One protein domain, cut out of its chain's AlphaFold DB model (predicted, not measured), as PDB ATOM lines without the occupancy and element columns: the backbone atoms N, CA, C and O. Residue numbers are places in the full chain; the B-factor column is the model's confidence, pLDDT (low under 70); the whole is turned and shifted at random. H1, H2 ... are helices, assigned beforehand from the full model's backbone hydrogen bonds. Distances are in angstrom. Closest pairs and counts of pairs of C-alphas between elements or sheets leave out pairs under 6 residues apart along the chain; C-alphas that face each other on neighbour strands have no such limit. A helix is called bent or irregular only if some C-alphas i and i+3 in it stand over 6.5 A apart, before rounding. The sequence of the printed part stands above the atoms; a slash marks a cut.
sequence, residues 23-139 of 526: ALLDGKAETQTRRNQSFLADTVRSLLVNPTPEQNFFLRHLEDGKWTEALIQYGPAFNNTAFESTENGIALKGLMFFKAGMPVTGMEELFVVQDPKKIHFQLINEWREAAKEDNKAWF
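What this domain is: This is residues 23 to 139 of the 526 residues of an uncharacterized protein of Bdellovibrio sp. 28-41-41 (UniProt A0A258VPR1). Five helices, H1, H2, H3, H4 and H6, form a bundle in which contacts run round in a ring, from H1 through H2, H3, H4 and H6 back to H1, and the short H5 packs on H4 alone. The long H1 reaches beyond this body, where residues 23 to 32, of which 28 to 32 belong to H1, stick out as a free arm. The printed part has 117 residues with six named helices, H1 to H6 in chain order, and no named strand; the class is all helix. The whole is compact, with a radius of gyration of the C-alphas of 14.0 A, and spans 45 by 36 by 24 A.

How they stand to each other: H1, residues 28 to 47, and H2, residues 53 to 63, form a helical hairpin over a tight link; they touch, closest at the C-alphas of Ser 38 and Glu 63, 4.8 A apart, at a shallow tilt of 29 degrees, opposite ways. H2 forms the next hairpin with H3, residues 67 to 78; they touch at a shallow tilt of 25 degrees, with the C-alphas of Gln 55 and Ala 77 closest at 4.7 A. H3 and H4, residues 87 to 99, are a hairpin too and touch at a shallow tilt of 28 degrees, the C-alphas of Leu 71 and Met 96 closest at 5.5 A. H4 is the hub, touching three helices. Its hairpin with H5, residues 103 to 110, has a shallow tilt of 3 degrees, opposite ways, and the C-alphas of Gly 94 and Gly 106 come closest at 4.0 A. H6, residues 121 to 130, touches H4 at a shallow tilt of 23 degrees, the same way, with the C-alphas of Leu 95 and Trp 127 closest at 6.9 A. H1 touches H6 with residues 40 to 43 alone, at a steep tilt of 40 degrees, opposite ways; the C-alphas of Leu 40 and Gln 122 are closest at 6.7 A. H1 and H4 are near each other, while H5 and H6 are apart. In H1, H2, H4, H5 and H6 every O i to N i+4 pair is within hydrogen-bond range; in H3 6 of 8 are.

Where its parts are: H1 begins at C-alpha 28 (237.346, 109.742, 134.277) and is 29.3 A long. H2 measures 15.3 A and H3 15.5 A; H3 is only just irregular, with C-alphas 72 and 75 6.52 A apart. H4 measures 18.3 A, H5 10.4 A, and H6 14.2 A, ending at C-alpha 130 (240.345, 90.567, 137.451).

The domain as a whole: The C-alphas farthest apart, those of Leu 25 and Asn 80, are 44.9 A apart. Without the free stretch, the body of 107 residues spans 39 by 29 by 22 A. The printed part has no cut and no long link. The mean pLDDT of the printed part is 92.7; residues 23 to 30 are under 70.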
ATOM      1  N   ALA A  23     233.743 111.261 139.859       56.78
ATOM      2  CA  ALA A  23     234.553 110.581 138.842       56.78
ATOM      3  C   ALA A  23     233.718 109.886 137.744       56.78
ATOM      4  O   ALA A  23     234.180 109.784 136.599       56.78
ATOM      5  N   LEU A  24     232.506 109.425 138.079       52.44
ATOM      6  CA  LEU A  24     231.534 108.885 137.122       52.44
ATOM      7  C   LEU A  24     230.936 109.988 136.237       52.44
ATOM      8  O   LEU A  24     230.802 109.796 135.030       52.44
ATOM      9  N   LEU A  25     230.598 111.139 136.825       63.50
ATOM     10  CA  LEU A  25     230.048 112.299 136.115       63.50
ATOM     11  C   LEU A  25     231.106 113.010 135.253       63.50
ATOM     12  O   LEU A  25     230.772 113.531 134.192       63.50
ATOM     13  N   ASP A  26     232.380 112.955 135.652       67.00
ATOM     14  CA  ASP A  26     233.516 113.520 134.911       67.00
ATOM     15  C   ASP A  26     234.040 112.621 133.767       67.00
ATOM     16  O   ASP A  26     235.018 112.975 133.104       67.00
ATOM     17  N   GLY A  27     233.483 111.419 133.550       60.09
ATOM     18  CA  GLY A  27     233.967 110.481 132.519       60.09
ATOM     19  C   GLY A  27     235.390 109.931 132.756       60.09
ATOM     20  O   GLY A  27     235.984 109.282 131.885       60.09
ATOM     21  N   LYS A  28     235.972 110.158 133.940       62.56
ATOM     22  CA  LYS A  28     237.346 109.742 134.277       62.56
ATOM     23  C   LYS A  28     237.476 108.221 134.395       62.56
ATOM     24  O   LYS A  28     238.490 107.665 133.969       62.56
ATOM     25  N   ALA A  29     236.440 107.542 134.893       63.12
ATOM     26  CA  ALA A  29     236.421 106.084 135.031       63.12
ATOM     27  C   ALA A  29     236.464 105.350 133.672       63.12
ATOM     28  O   ALA A  29     237.214 104.382 133.501       63.12
ATOM     29  N   GLU A  30     235.728 105.844 132.669       64.62
ATOM     30  CA  GLU A  30     235.786 105.304 131.301       64.62
ATOM     31  C   GLU A  30     237.155 105.545 130.658       64.62
ATOM     32  O   GLU A  30     237.708 104.657 130.005       64.62
ATOM     33  N   THR A  31     237.745 106.717 130.905       70.19
ATOM     34  CA  THR A  31     239.063 107.083 130.370       70.19
ATOM     35  C   THR A  31     240.170 106.177 130.922       70.19
ATOM     36  O   THR A  31     241.032 105.719 130.170       70.19
ATOM     37  N   GLN A  32     240.137 105.859 132.220       73.69
ATOM     38  CA  GLN A  32     241.116 104.964 132.843       73.69
ATOM     39  C   GLN A  32     240.961 103.512 132.367       73.69
ATOM     40  O   GLN A  32     241.958 102.846 132.090       73.69
ATOM     41  N   THR A  33     239.723 103.039 132.203       75.12
ATOM     42  CA  THR A  33     239.438 101.679 131.718       75.12
ATOM     43  C   THR A  33     239.922 101.483 130.280       75.12
ATOM     44  O   THR A  33     240.625 100.509 130.002       75.12
ATOM     45  N   ARG A  34     239.639 102.442 129.386       76.19
ATOM     46  CA  ARG A  34     240.140 102.420 127.999       76.19
ATOM     47  C   ARG A  34     241.661 102.462 127.934       76.19
ATOM     48  O   ARG A  34     242.270 101.762 127.131       76.19
ATOM     49  N   ARG A  35     242.295 103.257 128.801       80.00
ATOM     50  CA  ARG A  35     243.756 103.344 128.855       80.00
ATOM     51  C   ARG A  35     244.389 101.998 129.224       80.00
ATOM     52  O   ARG A  35     245.348 101.592 128.578       80.00
ATOM     53  N   ASN A  36     243.839 101.292 130.212       78.81
ATOM     54  CA  ASN A  36     244.328  99.965 130.601       78.81
ATOM     55  C   ASN A  36     244.132  98.924 129.484       78.81
ATOM     56  O   ASN A  36     245.046  98.158 129.189       78.81
ATOM     57  N   GLN A  37     242.984  98.951 128.800       84.25
ATOM     58  CA  GLN A  37     242.702  98.072 127.657       84.25
ATOM     59  C   GLN A  37     243.676  98.295 126.492       84.25
ATOM     60  O   GLN A  37     244.183  97.329 125.923       84.25
ATOM     61  N   SER A  38     244.010  99.557 126.196       86.62
ATOM     62  CA  SER A  38     245.033  99.906 125.203       86.62
ATOM     63  C   SER A  38     246.393  99.299 125.550       86.62
ATOM     64  O   SER A  38     247.034  98.706 124.687       86.62
ATOM     65  N   PHE A  39     246.820  99.374 126.817       93.94
ATOM     66  CA  PHE A  39     248.101  98.796 127.240       93.94
ATOM     67  C   PHE A  39     248.142  97.273 127.092       93.94
ATOM     68  O   PHE A  39     249.147  96.723 126.637       93.94
ATOM     69  N   LEU A  40     247.050  96.588 127.442       94.75
ATOM     70  CA  LEU A  40     246.954  95.144 127.265       94.75
ATOM     71  C   LEU A  40     247.075  94.759 125.782       94.75
ATOM     72  O   LEU A  40     247.827  93.843 125.450       94.75
ATOM     73  N   ALA A  41     246.388  95.472 124.888       95.88
ATOM     74  CA  ALA A  41     246.485  95.222 123.456       95.88
ATOM     75  C   ALA A  41     247.887  95.501 122.896       95.88
ATOM     76  O   ALA A  41     248.408  94.679 122.144       95.88
ATOM     77  N   ASP A  42     248.539  96.587 123.313       96.38
ATOM     78  CA  ASP A  42     249.920  96.886 122.921       96.38
ATOM     79  C   ASP A  42     250.904  95.822 123.421       96.38
ATOM     80  O   ASP A  42     251.806  95.410 122.687       96.38
ATOM     81  N   THR A  43     250.698  95.303 124.635       96.75
ATOM     82  CA  THR A  43     251.460  94.156 125.140       96.75
ATOM     83  C   THR A  43     251.278  92.941 124.252       96.75
ATOM     84  O   THR A  43     252.270  92.368 123.808       96.75
ATOM     85  N   VAL A  44     250.036  92.542 123.964       96.69
ATOM     86  CA  VAL A  44     249.786  91.370 123.115       96.69
ATOM     87  C   VAL A  44     250.394  91.593 121.731       96.69
ATOM     88  O   VAL A  44     251.071  90.707 121.225       96.69
ATOM     89  N   ARG A  45     250.272  92.797 121.162       97.12
ATOM     90  CA  ARG A  45     250.912  93.179 119.897       97.12
ATOM     91  C   ARG A  45     252.431  93.009 119.944       97.12
ATOM     92  O   ARG A  45     252.992  92.479 118.996       97.12
ATOM     93  N   SER A  46     253.087  93.403 121.037       97.00
ATOM     94  CA  SER A  46     254.543  93.256 121.204       97.00
ATOM     95  C   SER A  46     255.010  91.799 121.315       97.00
ATOM     96  O   SER A  46     256.146  91.486 120.965       97.00
ATOM     97  N   LEU A  47     254.132  90.902 121.776       97.00
ATOM     98  CA  LEU A  47     254.401  89.467 121.860       97.00
ATOM     99  C   LEU A  47     254.205  88.753 120.514       97.00
ATOM    100  O   LEU A  47     254.641  87.611 120.361       97.00
ATOM    101  N   LEU A  48     253.558  89.403 119.543       96.44
ATOM    102  CA  LEU A  48     253.306  88.861 118.213       96.44
ATOM    103  C   LEU A  48     254.345  89.383 117.217       96.44
ATOM    104  O   LEU A  48     254.530  90.586 117.041       96.44
ATOM    105  N   VAL A  49     255.002  88.468 116.507       91.81
ATOM    106  CA  VAL A  49     255.919  88.819 115.418       91.81
ATOM    107  C   VAL A  49     255.096  89.014 114.144       91.81
ATOM    108  O   VAL A  49     254.688  88.034 113.531       91.81
ATOM    109  N   ASN A  50     254.865  90.273 113.754       94.62
ATOM    110  CA  ASN A  50     254.059  90.689 112.592       94.62
ATOM    111  C   ASN A  50     252.598  90.189 112.646       94.62
ATOM    112  O   ASN A  50     252.271  89.178 112.021       94.62
ATOM    113  N   PRO A  51     251.702  90.891 113.368       96.06
ATOM    114  CA  PRO A  51     250.343  90.414 113.590       96.06
ATOM    115  C   PRO A  51     249.552  90.275 112.283       96.06
ATOM    116  O   PRO A  51     249.527  91.197 111.460       96.06
ATOM    117  N   THR A  52     248.863  89.146 112.114       97.19
ATOM    118  CA  THR A  52     247.987  88.897 110.955       97.19
ATOM    119  C   THR A  52     246.765  89.830 110.961       97.19
ATOM    120  O   THR A  52     246.465  90.463 111.982       97.19
ATOM    121  N   PRO A  53     246.012  89.954 109.851       97.06
ATOM    122  CA  PRO A  53     244.764  90.718 109.837       97.06
ATOM    123  C   PRO A  53     243.770  90.290 110.931       97.06
ATOM    124  O   PRO A  53     243.184  91.143 111.598       97.06
ATOM    125  N   GLU A  54     243.635  88.986 111.178       95.69
ATOM    126  CA  GLU A  54     242.749  88.410 112.197       95.69
ATOM    127  C   GLU A  54     243.210  88.773 113.611       95.69
ATOM    128  O   GLU A  54     242.384  89.103 114.464       95.69
ATOM    129  N   GLN A  55     244.527  88.764 113.848       97.19
ATOM    130  CA  GLN A  55     245.126  89.192 115.112       97.19
ATOM    131  C   GLN A  55     244.941  90.692 115.336       97.19
ATOM    132  O   GLN A  55     244.602  91.109 116.436       97.19
ATOM    133  N   ASN A  56     245.073  91.517 114.297       97.44
ATOM    134  CA  ASN A  56     244.786  92.949 114.401       97.44
ATOM    135  C   ASN A  56     243.308  93.220 114.706       97.44
ATOM    136  O   ASN A  56     242.997  94.129 115.477       97.44
ATOM    137  N   PHE A  57     242.389  92.430 114.148       96.38
ATOM    138  CA  PHE A  57     240.967  92.537 114.469       96.38
ATOM    139  C   PHE A  57     240.679  92.135 115.924       96.38
ATOM    140  O   PHE A  57     239.973  92.855 116.631       96.38
ATOM    141  N   PHE A  58     241.302  91.054 116.405       97.00
ATOM    142  CA  PHE A  58     241.270  90.671 117.819       97.00
ATOM    143  C   PHE A  58     241.784  91.797 118.731       97.00
ATOM    144  O   PHE A  58     241.113  92.163 119.695       97.00
ATOM    145  N   LEU A  59     242.941  92.384 118.403       97.56
ATOM    146  CA  LEU A  59     243.547  93.466 119.182       97.56
ATOM    147  C   LEU A  59     242.628  94.691 119.276       97.56
ATOM    148  O   LEU A  59     242.527  95.276 120.346       97.56
ATOM    149  N   ARG A  60     241.885  95.034 118.218       97.00
ATOM    150  CA  ARG A  60     240.888  96.120 118.279       97.00
ATOM    151  C   ARG A  60     239.742  95.812 119.237       97.00
ATOM    152  O   ARG A  60     239.320  96.681 119.989       97.00
ATOM    153  N   HIS A  61     239.232  94.580 119.243       97.00
ATOM    154  CA  HIS A  61     238.212  94.190 120.223       97.00
ATOM    155  C   HIS A  61     238.736  94.241 121.658       97.00
ATOM    156  O   HIS A  61     237.984  94.592 122.569       97.00
ATOM    157  N   LEU A  62     240.016  93.925 121.844       96.06
ATOM    158  CA  LEU A  62     240.702  94.028 123.124       96.06
ATOM    159  C   LEU A  62     240.848  95.493 123.577       96.06
ATOM    160  O   LEU A  62     240.514  95.797 124.719       96.06
ATOM    161  N   GLU A  63     241.257  96.391 122.674       95.56
ATOM    162  CA  GLU A  63     241.332  97.849 122.893       95.56
ATOM    163  C   GLU A  63     239.958  98.448 123.239       95.56
ATOM    164  O   GLU A  63     239.854  99.291 124.128       95.56
ATOM    165  N   ASP A  64     238.897  97.969 122.582       95.56
ATOM    166  CA  ASP A  64     237.509  98.391 122.812       95.56
ATOM    167  C   ASP A  64     236.889  97.810 124.101       95.56
ATOM    168  O   ASP A  64     235.757  98.159 124.453       95.56
ATOM    169  N   GLY A  65     237.554  96.859 124.768       95.19
ATOM    170  CA  GLY A  65     236.993  96.147 125.920       95.19
ATOM    171  C   GLY A  65     235.833  95.205 125.586       95.19
ATOM    172  O   GLY A  65     235.055  94.832 126.467       95.19
ATOM    173  N   LYS A  66     235.689  94.812 124.318       96.75
ATOM    174  CA  LYS A  66     234.644  93.903 123.827       96.75
ATOM    175  C   LYS A  66     235.073  92.450 124.032       96.75
ATOM    176  O   LYS A  66     235.406  91.739 123.088       96.75
ATOM    177  N   TRP A  67     235.106  92.012 125.292       96.56
ATOM    178  CA  TRP A  67     235.683  90.718 125.692       96.56
ATOM    179  C   TRP A  67     235.001  89.505 125.054       96.56
ATOM    180  O   TRP A  67     235.674  88.536 124.714       96.56
ATOM    181  N   THR A  68     233.678  89.546 124.865       96.50
ATOM    182  CA  THR A  68     232.948  88.462 124.193       96.50
ATOM    183  C   THR A  68     233.361  88.345 122.728       96.50
ATOM    184  O   THR A  68     233.628  87.250 122.245       96.50
ATOM    185  N   GLU A  69     233.425  89.469 122.021       96.06
ATOM    186  CA  GLU A  69     233.812  89.534 120.614       96.06
ATOM    187  C   GLU A  69     235.293  89.167 120.441       96.06
ATOM    188  O   GLU A  69     235.628  88.385 119.553       96.06
ATOM    189  N   ALA A  70     236.164  89.639 121.338       96.94
ATOM    190  CA  ALA A  70     237.568  89.245 121.392       96.94
ATOM    191  C   ALA A  70     237.719  87.732 121.617       96.94
ATOM    192  O   ALA A  70     238.488  87.083 120.915       96.94
ATOM    193  N   LEU A  71     236.953  87.137 122.539       96.50
ATOM    194  CA  LEU A  71     236.981  85.692 122.776       96.50
ATOM    195  C   LEU A  71     236.542  84.897 121.540       96.50
ATOM    196  O   LEU A  71     237.163  83.887 121.213       96.50
ATOM    197  N   ILE A  72     235.499  85.350 120.842       95.44
ATOM    198  CA  ILE A  72     235.056  84.736 119.584       95.44
ATOM    199  C   ILE A  72     236.170  84.828 118.530       95.44
ATOM    200  O   ILE A  72     236.500  83.828 117.894       95.44
ATOM    201  N   GLN A  73     236.820  85.988 118.418       95.69
ATOM    202  CA  GLN A  73     237.913  86.218 117.475       95.69
ATOM    203  C   GLN A  73     239.235  85.528 117.863       95.69
ATOM    204  O   GLN A  73     240.125  85.396 117.022       95.69
ATOM    205  N   TYR A  74     239.381  85.050 119.102       95.56
ATOM    206  CA  TYR A  74     240.608  84.399 119.565       95.56
ATOM    207  C   TYR A  74     240.945  83.161 118.721       95.56
ATOM    208  O   TYR A  74     242.090  82.983 118.312       95.56
ATOM    209  N   GLY A  75     239.939  82.333 118.418       92.94
ATOM    210  CA  GLY A  75     240.117  81.110 117.636       92.94
ATOM    211  C   GLY A  75     240.723  81.371 116.250       92.94
ATOM    212  O   GLY A  75     241.803  80.858 115.967       92.94
ATOM    213  N   PRO A  76     240.091  82.197 115.395       94.25
ATOM    214  CA  PRO A  76     240.652  82.559 114.094       94.25
ATOM    215  C   PRO A  76     242.018  83.248 114.176       94.25
ATOM    216  O   PRO A  76     242.839  83.073 113.283       94.25
ATOM    217  N   ALA A  77     242.264  84.037 115.227       95.38
ATOM    218  CA  ALA A  77     243.501  84.802 115.378       95.38
ATOM    219  C   ALA A  77     244.706  83.954 115.822       95.38
ATOM    220  O   ALA A  77     245.843  84.272 115.458       95.38
ATOM    221  N   PHE A  78     244.486  82.908 116.627       96.06
ATOM    222  CA  PHE A  78     245.579  82.208 117.308       96.06
ATOM    223  C   PHE A  78     245.576  80.687 117.170       96.06
ATOM    224  O   PHE A  78     246.626  80.096 117.419       96.06
ATOM    225  N   ASN A  79     244.486  80.037 116.753       92.56
ATOM    226  CA  ASN A  79     244.472  78.576 116.665       92.56
ATOM    227  C   ASN A  79     245.551  78.063 115.703       92.56
ATOM    228  O   ASN A  79     245.661  78.532 114.569       92.56
ATOM    229  N   ASN A  80     246.302  77.050 116.140       93.25
ATOM    230  CA  ASN A  80     247.436  76.462 115.412       93.25
ATOM    231  C   ASN A  80     248.638  77.407 115.223       93.25
ATOM    232  O   ASN A  80     249.544  77.105 114.446       93.25
ATOM    233  N   THR A  81     248.675  78.542 115.920       96.00
ATOM    234  CA  THR A  81     249.868  79.394 115.969       96.00
ATOM    235  C   THR A  81     250.783  78.955 117.108       96.00
ATOM    236  O   THR A  81     250.331  78.411 118.114       96.00
ATOM    237  N   ALA A  82     252.081  79.252 117.002       95.81
ATOM    238  CA  ALA A  82     253.018  79.006 118.100       95.81
ATOM    239  C   ALA A  82     252.660  79.797 119.371       95.81
ATOM    240  O   ALA A  82     253.036  79.384 120.460       95.81
ATOM    241  N   PHE A  83     251.932  80.916 119.242       96.88
ATOM    242  CA  PHE A  83     251.530  81.756 120.368       96.88
ATOM    243  C   PHE A  83     250.498  81.072 121.273       96.88
ATOM    244  O   PHE A  83     250.584  81.214 122.491       96.88
ATOM    245  N   GLU A  84     249.563  80.300 120.707       96.12
ATOM    246  CA  GLU A  84     248.472  79.646 121.448       96.12
ATOM    247  C   GLU A  84     248.979  78.758 122.590       96.12
ATOM    248  O   GLU A  84     248.400  78.760 123.674       96.12
ATOM    249  N   SER A  85     250.074  78.032 122.357       96.12
ATOM    250  CA  SER A  85     250.668  77.105 123.323       96.12
ATOM    251  C   SER A  85     251.660  77.758 124.287       96.12
ATOM    252  O   SER A  85     252.147  77.090 125.200       96.12
ATOM    253  N   THR A  86     251.965  79.049 124.116       97.62
ATOM    254  CA  THR A  86     252.808  79.784 125.068       97.62
ATOM    255  C   THR A  86     252.060  80.066 126.364       97.62
ATOM    256  O   THR A  86     250.832  80.177 126.393       97.62
ATOM    257  N   GLU A  87     252.806  80.292 127.443       98.00
ATOM    258  CA  GLU A  87     252.246  80.693 128.733       98.00
ATOM    259  C   GLU A  87     251.438  82.005 128.624       98.00
ATOM    260  O   GLU A  87     250.418  82.166 129.293       98.00
ATOM    261  N   ASN A  88     251.836  82.909 127.719       98.12
ATOM    262  CA  ASN A  88     251.116  84.149 127.422       98.12
ATOM    263  C   ASN A  88     249.803  83.919 126.673       98.12
ATOM    264  O   ASN A  88     248.800  84.541 127.019       98.12
ATOM    265  N   GLY A  89     249.799  83.039 125.669       97.88
ATOM    266  CA  GLY A  89     248.597  82.693 124.910       97.88
ATOM    267  C   GLY A  89     247.536  82.056 125.801       97.88
ATOM    268  O   GLY A  89     246.397  82.521 125.838       97.88
ATOM    269  N   ILE A  90     247.934  81.073 126.612       98.06
ATOM    270  CA  ILE A  90     247.048  80.413 127.581       98.06
ATOM    271  C   ILE A  90     246.500  81.428 128.596       98.06
ATOM    272  O   ILE A  90     245.288  81.502 128.815       98.06
ATOM    273  N   ALA A  91     247.365  82.270 129.177       98.25
ATOM    274  CA  ALA A  91     246.945  83.286 130.142       98.25
ATOM    275  C   ALA A  91     246.004  84.335 129.529       98.25
ATOM    276  O   ALA A  91     245.039  84.742 130.180       98.25
ATOM    277  N   LEU A  92     246.253  84.768 128.287       98.31
ATOM    278  CA  LEU A  92     245.395  85.706 127.565       98.31
ATOM    279  C   LEU A  92     244.030  85.084 127.266       98.31
ATOM    280  O   LEU A  92     243.005  85.711 127.523       98.31
ATOM    281  N   LYS A  93     244.003  83.842 126.773       97.81
ATOM    282  CA  LYS A  93     242.764  83.104 126.510       97.81
ATOM    283  C   LYS A  93     241.922  82.974 127.775       97.81
ATOM    284  O   LYS A  93     240.747  83.341 127.760       97.81
ATOM    285  N   GLY A  94     242.521  82.535 128.884       98.12
ATOM    286  CA  GLY A  94     241.839  82.460 130.177       98.12
ATOM    287  C   GLY A  94     241.283  83.815 130.627       98.12
ATOM    288  O   GLY A  94     240.162  83.884 131.134       98.12
ATOM    289  N   LEU A  95     242.014  84.909 130.377       98.38
ATOM    290  CA  LEU A  95     241.570  86.257 130.736       98.38
ATOM    291  C   LEU A  95     240.342  86.666 129.917       98.38
ATOM    292  O   LEU A  95     239.426  87.282 130.461       98.38
ATOM    293  N   MET A  96     240.289  86.285 128.635       97.75
ATOM    294  CA  MET A  96     239.121  86.525 127.783       97.75
ATOM    295  C   MET A  96     237.895  85.784 128.313       97.75
ATOM    296  O   MET A  96     236.841  86.397 128.467       97.75
ATOM    297  N   PHE A  97     238.031  84.498 128.663       97.94
ATOM    298  CA  PHE A  97     236.958  83.736 129.316       97.94
ATOM    299  C   PHE A  97     236.473  84.434 130.589       97.94
ATOM    300  O   PHE A  97     235.275  84.662 130.769       97.94
ATOM    301  N   PHE A  98     237.415  84.836 131.440       98.19
ATOM    302  CA  PHE A  98     237.118  85.466 132.716       98.19
ATOM    303  C   PHE A  98     236.339  86.777 132.549       98.19
ATOM    304  O   PHE A  98     235.270  86.951 133.136       98.19
ATOM    305  N   LYS A  99     236.843  87.690 131.710       97.38
ATOM    306  CA  LYS A  99     236.225  89.000 131.457       97.38
ATOM    307  C   LYS A  99     234.928  88.896 130.647       97.38
ATOM    308  O   LYS A  99     234.074  89.768 130.774       97.38
ATOM    309  N   ALA A 100     234.742  87.825 129.873       97.38
ATOM    310  CA  ALA A 100     233.488  87.532 129.179       97.38
ATOM    311  C   ALA A 100     232.375  87.010 130.109       97.38
ATOM    312  O   ALA A 100     231.263  86.788 129.637       97.38
ATOM    313  N   GLY A 101     232.642  86.828 131.409       97.00
ATOM    314  CA  GLY A 101     231.656  86.360 132.388       97.00
ATOM    315  C   GLY A 101     231.714  84.859 132.670       97.00
ATOM    316  O   GLY A 101     230.764  84.317 133.229       97.00
ATOM    317  N   MET A 102     232.817  84.193 132.320       97.81
ATOM    318  CA  MET A 102     233.065  82.776 132.611       97.81
ATOM    319  C   MET A 102     234.290  82.625 133.526       97.81
ATOM    320  O   MET A 102     235.349  82.156 133.094       97.81
ATOM    321  N   PRO A 103     234.207  83.103 134.781       97.69
ATOM    322  CA  PRO A 103     235.371  83.218 135.646       97.69
ATOM    323  C   PRO A 103     235.946  81.863 136.067       97.69
ATOM    324  O   PRO A 103     237.155  81.775 136.272       97.69
ATOM    325  N   VAL A 104     235.129  80.807 136.170       97.31
ATOM    326  CA  VAL A 104     235.616  79.478 136.562       97.31
ATOM    327  C   VAL A 104     236.435  78.870 135.429       97.31
ATOM    328  O   VAL A 104     237.581  78.486 135.654       97.31
ATOM    329  N   THR A 105     235.899  78.852 134.205       97.56
ATOM    330  CA  THR A 105     236.642  78.394 133.018       97.56
ATOM    331  C   THR A 105     237.884  79.245 132.774       97.56
ATOM    332  O   THR A 105     238.947  78.701 132.495       97.56
ATOM    333  N   GLY A 106     237.793  80.570 132.935       97.88
ATOM    334  CA  GLY A 106     238.945  81.456 132.765       97.88
ATOM    335  C   GLY A 106     240.083  81.158 133.742       97.88
ATOM    336  O   GLY A 106     241.241  81.090 133.331       97.88
ATOM    337  N   MET A 107     239.764  80.938 135.022       97.62
ATOM    338  CA  MET A 107     240.758  80.532 136.020       97.62
ATOM    339  C   MET A 107     241.341  79.150 135.716       97.62
ATOM    340  O   MET A 107     242.548  78.965 135.803       97.62
ATOM    341  N   GLU A 108     240.518  78.172 135.351       96.69
ATOM    342  CA  GLU A 108     241.016  76.829 135.036       96.69
ATOM    343  C   GLU A 108     241.962  76.834 133.834       96.69
ATOM    344  O   GLU A 108     243.004  76.187 133.899       96.69
ATOM    345  N   GLU A 109     241.656  77.618 132.796       97.56
ATOM    346  CA  GLU A 109     242.537  77.801 131.640       97.56
ATOM    347  C   GLU A 109     243.868  78.446 132.055       97.56
ATOM    348  O   GLU A 109     244.932  77.954 131.686       97.56
ATOM    349  N   LEU A 110     243.834  79.499 132.883       97.94
ATOM    350  CA  LEU A 110     245.046  80.153 133.387       97.94
ATOM    351  C   LEU A 110     245.974  79.166 134.109       97.94
ATOM    352  O   LEU A 110     247.186  79.171 133.891       97.94
ATOM    353  N   PHE A 111     245.411  78.316 134.967       97.25
ATOM    354  CA  PHE A 111     246.178  77.386 135.795       97.25
ATOM    355  C   PHE A 111     246.651  76.124 135.052       97.25
ATOM    356  O   PHE A 111     247.302  75.269 135.657       97.25
ATOM    357  N   VAL A 112     246.412  76.021 133.739       97.12
ATOM    358  CA  VAL A 112     247.125  75.065 132.873       97.12
ATOM    359  C   VAL A 112     248.612  75.435 132.758       97.12
ATOM    360  O   VAL A 112     249.459  74.546 132.609       97.12
ATOM    361  N   VAL A 113     248.952  76.728 132.880       97.50
ATOM    362  CA  VAL A 113     250.334  77.225 132.819       97.50
ATOM    363  C   VAL A 113     251.173  76.643 133.963       97.50
ATOM    364  O   VAL A 113     250.900  76.869 135.143       97.50
ATOM    365  N   GLN A 114     252.230  75.909 133.600       94.50
ATOM    366  CA  GLN A 114     253.135  75.261 134.557       94.50
ATOM    367  C   GLN A 114     254.144  76.238 135.170       94.50
ATOM    368  O   GLN A 114     254.442  76.137 136.358       94.50
ATOM    369  N   ASP A 115     254.658  77.175 134.367       96.50
ATOM    370  CA  ASP A 115     255.620  78.188 134.802       96.50
ATOM    371  C   ASP A 115     255.014  79.597 134.691       96.50
ATOM    372  O   ASP A 115     255.149  80.264 133.659       96.50
ATOM    373  N   PRO A 116     254.337  80.077 135.749       97.00
ATOM    374  CA  PRO A 116     253.690  81.383 135.729       97.00
ATOM    375  C   PRO A 116     254.668  82.556 135.568       97.00
ATOM    376  O   PRO A 116     254.239  83.656 135.223       97.00
ATOM    377  N   LYS A 117     255.980  82.355 135.777       96.69
ATOM    378  CA  LYS A 117     256.989  83.424 135.664       96.69
ATOM    379  C   LYS A 117     257.250  83.849 134.222       96.69
ATOM    380  O   LYS A 117     257.771  84.938 133.999       96.69
ATOM    381  N   LYS A 118     256.879  83.013 133.251       97.31
ATOM    382  CA  LYS A 118     256.987  83.325 131.818       97.31
ATOM    383  C   LYS A 118     255.815  84.145 131.285       97.31
ATOM    384  O   LYS A 118     255.876  84.625 130.153       97.31
ATOM    385  N   ILE A 119     254.758  84.310 132.080       97.94
ATOM    386  CA  ILE A 119     253.647  85.184 131.718       97.94
ATOM    387  C   ILE A 119     254.138  86.630 131.792       97.94
ATOM    388  O   ILE A 119     254.743  87.064 132.773       97.94
ATOM    389  N   HIS A 120     253.862  87.395 130.746       98.19
ATOM    390  CA  HIS A 120     254.219  88.793 130.647       98.19
ATOM    391  C   HIS A 120     253.597  89.582 131.805       98.19
ATOM    392  O   HIS A 120     252.412  89.444 132.114       98.19
ATOM    393  N   PHE A 121     254.383  90.453 132.437       97.12
ATOM    394  CA  PHE A 121     253.983  91.122 133.677       97.12
ATOM    395  C   PHE A 121     252.690  91.950 133.546       97.12
ATOM    396  O   PHE A 121     251.930  92.049 134.506       97.12
ATOM    397  N   GLN A 122     252.404  92.522 132.368       96.38
ATOM    398  CA  GLN A 122     251.146  93.249 132.153       96.38
ATOM    399  C   GLN A 122     249.925  92.317 132.169       96.38
ATOM    400  O   GLN A 122     248.918  92.663 132.780       96.38
ATOM    401  N   LEU A 123     250.027  91.110 131.595       97.25
ATOM    402  CA  LEU A 123     248.967  90.097 131.696       97.25
ATOM    403  C   LEU A 123     248.764  89.665 133.150       97.25
ATOM    404  O   LEU A 123     247.630  89.512 133.597       97.25
ATOM    405  N   ILE A 124     249.855  89.521 133.905       97.38
ATOM    406  CA  ILE A 124     249.795  89.230 135.342       97.38
ATOM    407  C   ILE A 124     249.039  90.333 136.096       97.38
ATOM    408  O   ILE A 124     248.212  90.030 136.955       97.38
ATOM    409  N   ASN A 125     249.294  91.605 135.784       95.94
ATOM    410  CA  ASN A 125     248.607  92.726 136.428       95.94
ATOM    411  C   ASN A 125     247.106  92.736 136.109       95.94
ATOM    412  O   ASN A 125     246.296  92.892 137.021       95.94
ATOM    413  N   GLU A 126     246.729  92.479 134.857       96.44
ATOM    414  CA  GLU A 126     245.319  92.342 134.472       96.44
ATOM    415  C   GLU A 126     244.628  91.189 135.207       96.44
ATOM    416  O   GLU A 126     243.488  91.322 135.658       96.44
ATOM    417  N   TRP A 127     245.328  90.070 135.397       97.50
ATOM    418  CA  TRP A 127     244.829  88.947 136.182       97.50
ATOM    419  C   TRP A 127     244.679  89.265 137.664       97.50
ATOM    420  O   TRP A 127     243.675  88.878 138.256       97.50
ATOM    421  N   ARG A 128     245.630  89.981 138.271       96.38
ATOM    422  CA  ARG A 128     245.524  90.429 139.670       96.38
ATOM    423  C   ARG A 128     244.310  91.333 139.881       96.38
ATOM    424  O   ARG A 128     243.622  91.199 140.890       96.38
ATOM    425  N   GLU A 129     244.022  92.206 138.919       95.12
ATOM    426  CA  GLU A 129     242.842  93.073 138.960       95.12
ATOM    427  C   GLU A 129     241.534  92.326 138.682       95.12
ATOM    428  O   GLU A 129     240.502  92.644 139.270       95.12
ATOM    429  N   ALA A 130     241.541  91.334 137.790       95.88
ATOM    430  CA  ALA A 130     240.345  90.567 137.451       95.88
ATOM    431  C   ALA A 130     239.986  89.541 138.540       95.88
ATOM    432  O   ALA A 130     238.844  89.470 139.001       95.88
ATOM    433  N   ALA A 131     240.970  88.757 138.970       96.50
ATOM    434  CA  ALA A 131     240.834  87.658 139.914       96.50
ATOM    435  C   ALA A 131     241.218  88.094 141.334       96.50
ATOM    436  O   ALA A 131     242.063  87.479 141.990       96.50
ATOM    437  N   LYS A 132     240.570  89.164 141.813       95.56
ATOM    438  CA  LYS A 132     240.725  89.653 143.188       95.56
ATOM    439  C   LYS A 132     240.449  88.546 144.198       95.56
ATOM    440  O   LYS A 132     239.768  87.559 143.910       95.56
ATOM    441  N   GLU A 133     240.999  88.723 145.393       91.69
ATOM    442  CA  GLU A 133     240.925  87.727 146.457       91.69
ATOM    443  C   GLU A 133     239.478  87.291 146.722       91.69
ATOM    444  O   GLU A 133     239.199  86.100 146.780       91.69
ATOM    445  N   ASP A 134     238.538  88.231 146.799       90.94
ATOM    446  CA  ASP A 134     237.114  88.020 147.081       90.94
ATOM    447  C   ASP A 134     236.312  87.342 145.955       90.94
ATOM    448  O   ASP A 134     235.132  87.027 146.148       90.94
ATOM    449  N   ASN A 135     236.926  87.066 144.801       94.88
ATOM    450  CA  ASN A 135     236.236  86.413 143.702       94.88
ATOM    451  C   ASN A 135     235.830  84.973 144.068       94.88
ATOM    452  O   ASN A 135     236.654  84.133 144.429       94.88
ATOM    453  N   LYS A 136     234.537  84.659 143.929       92.50
ATOM    454  CA  LYS A 136     233.983  83.344 144.290       92.50
ATOM    455  C   LYS A 136     234.506  82.198 143.420       92.50
ATOM    456  O   LYS A 136     234.462  81.053 143.862       92.50
ATOM    457  N   ALA A 137     235.013  82.480 142.220       95.12
ATOM    458  CA  ALA A 137     235.534  81.454 141.321       95.12
ATOM    459  C   ALA A 137     236.738  80.702 141.911       95.12
ATOM    460  O   ALA A 137     236.878  79.514 141.634       95.12
ATOM    461  N   TRP A 138     237.503  81.319 142.823       94.00
ATOM    462  CA  TRP A 138     238.590  80.652 143.554       94.00
ATOM    463  C   TRP A 138     238.147  79.405 144.328       94.00
ATOM    464  O   TRP A 138     238.953  78.511 144.566       94.00
ATOM    465  N   PHE A 139     236.876  79.345 144.729       87.81
ATOM    466  CA  PHE A 139     236.311  78.220 145.472       87.81
ATOM    467  C   PHE A 139     235.764  77.118 144.563       87.81
ATOM    468  O   PHE A 139     235.636  75.981 144.995       87.81
TER     469      PHE A 139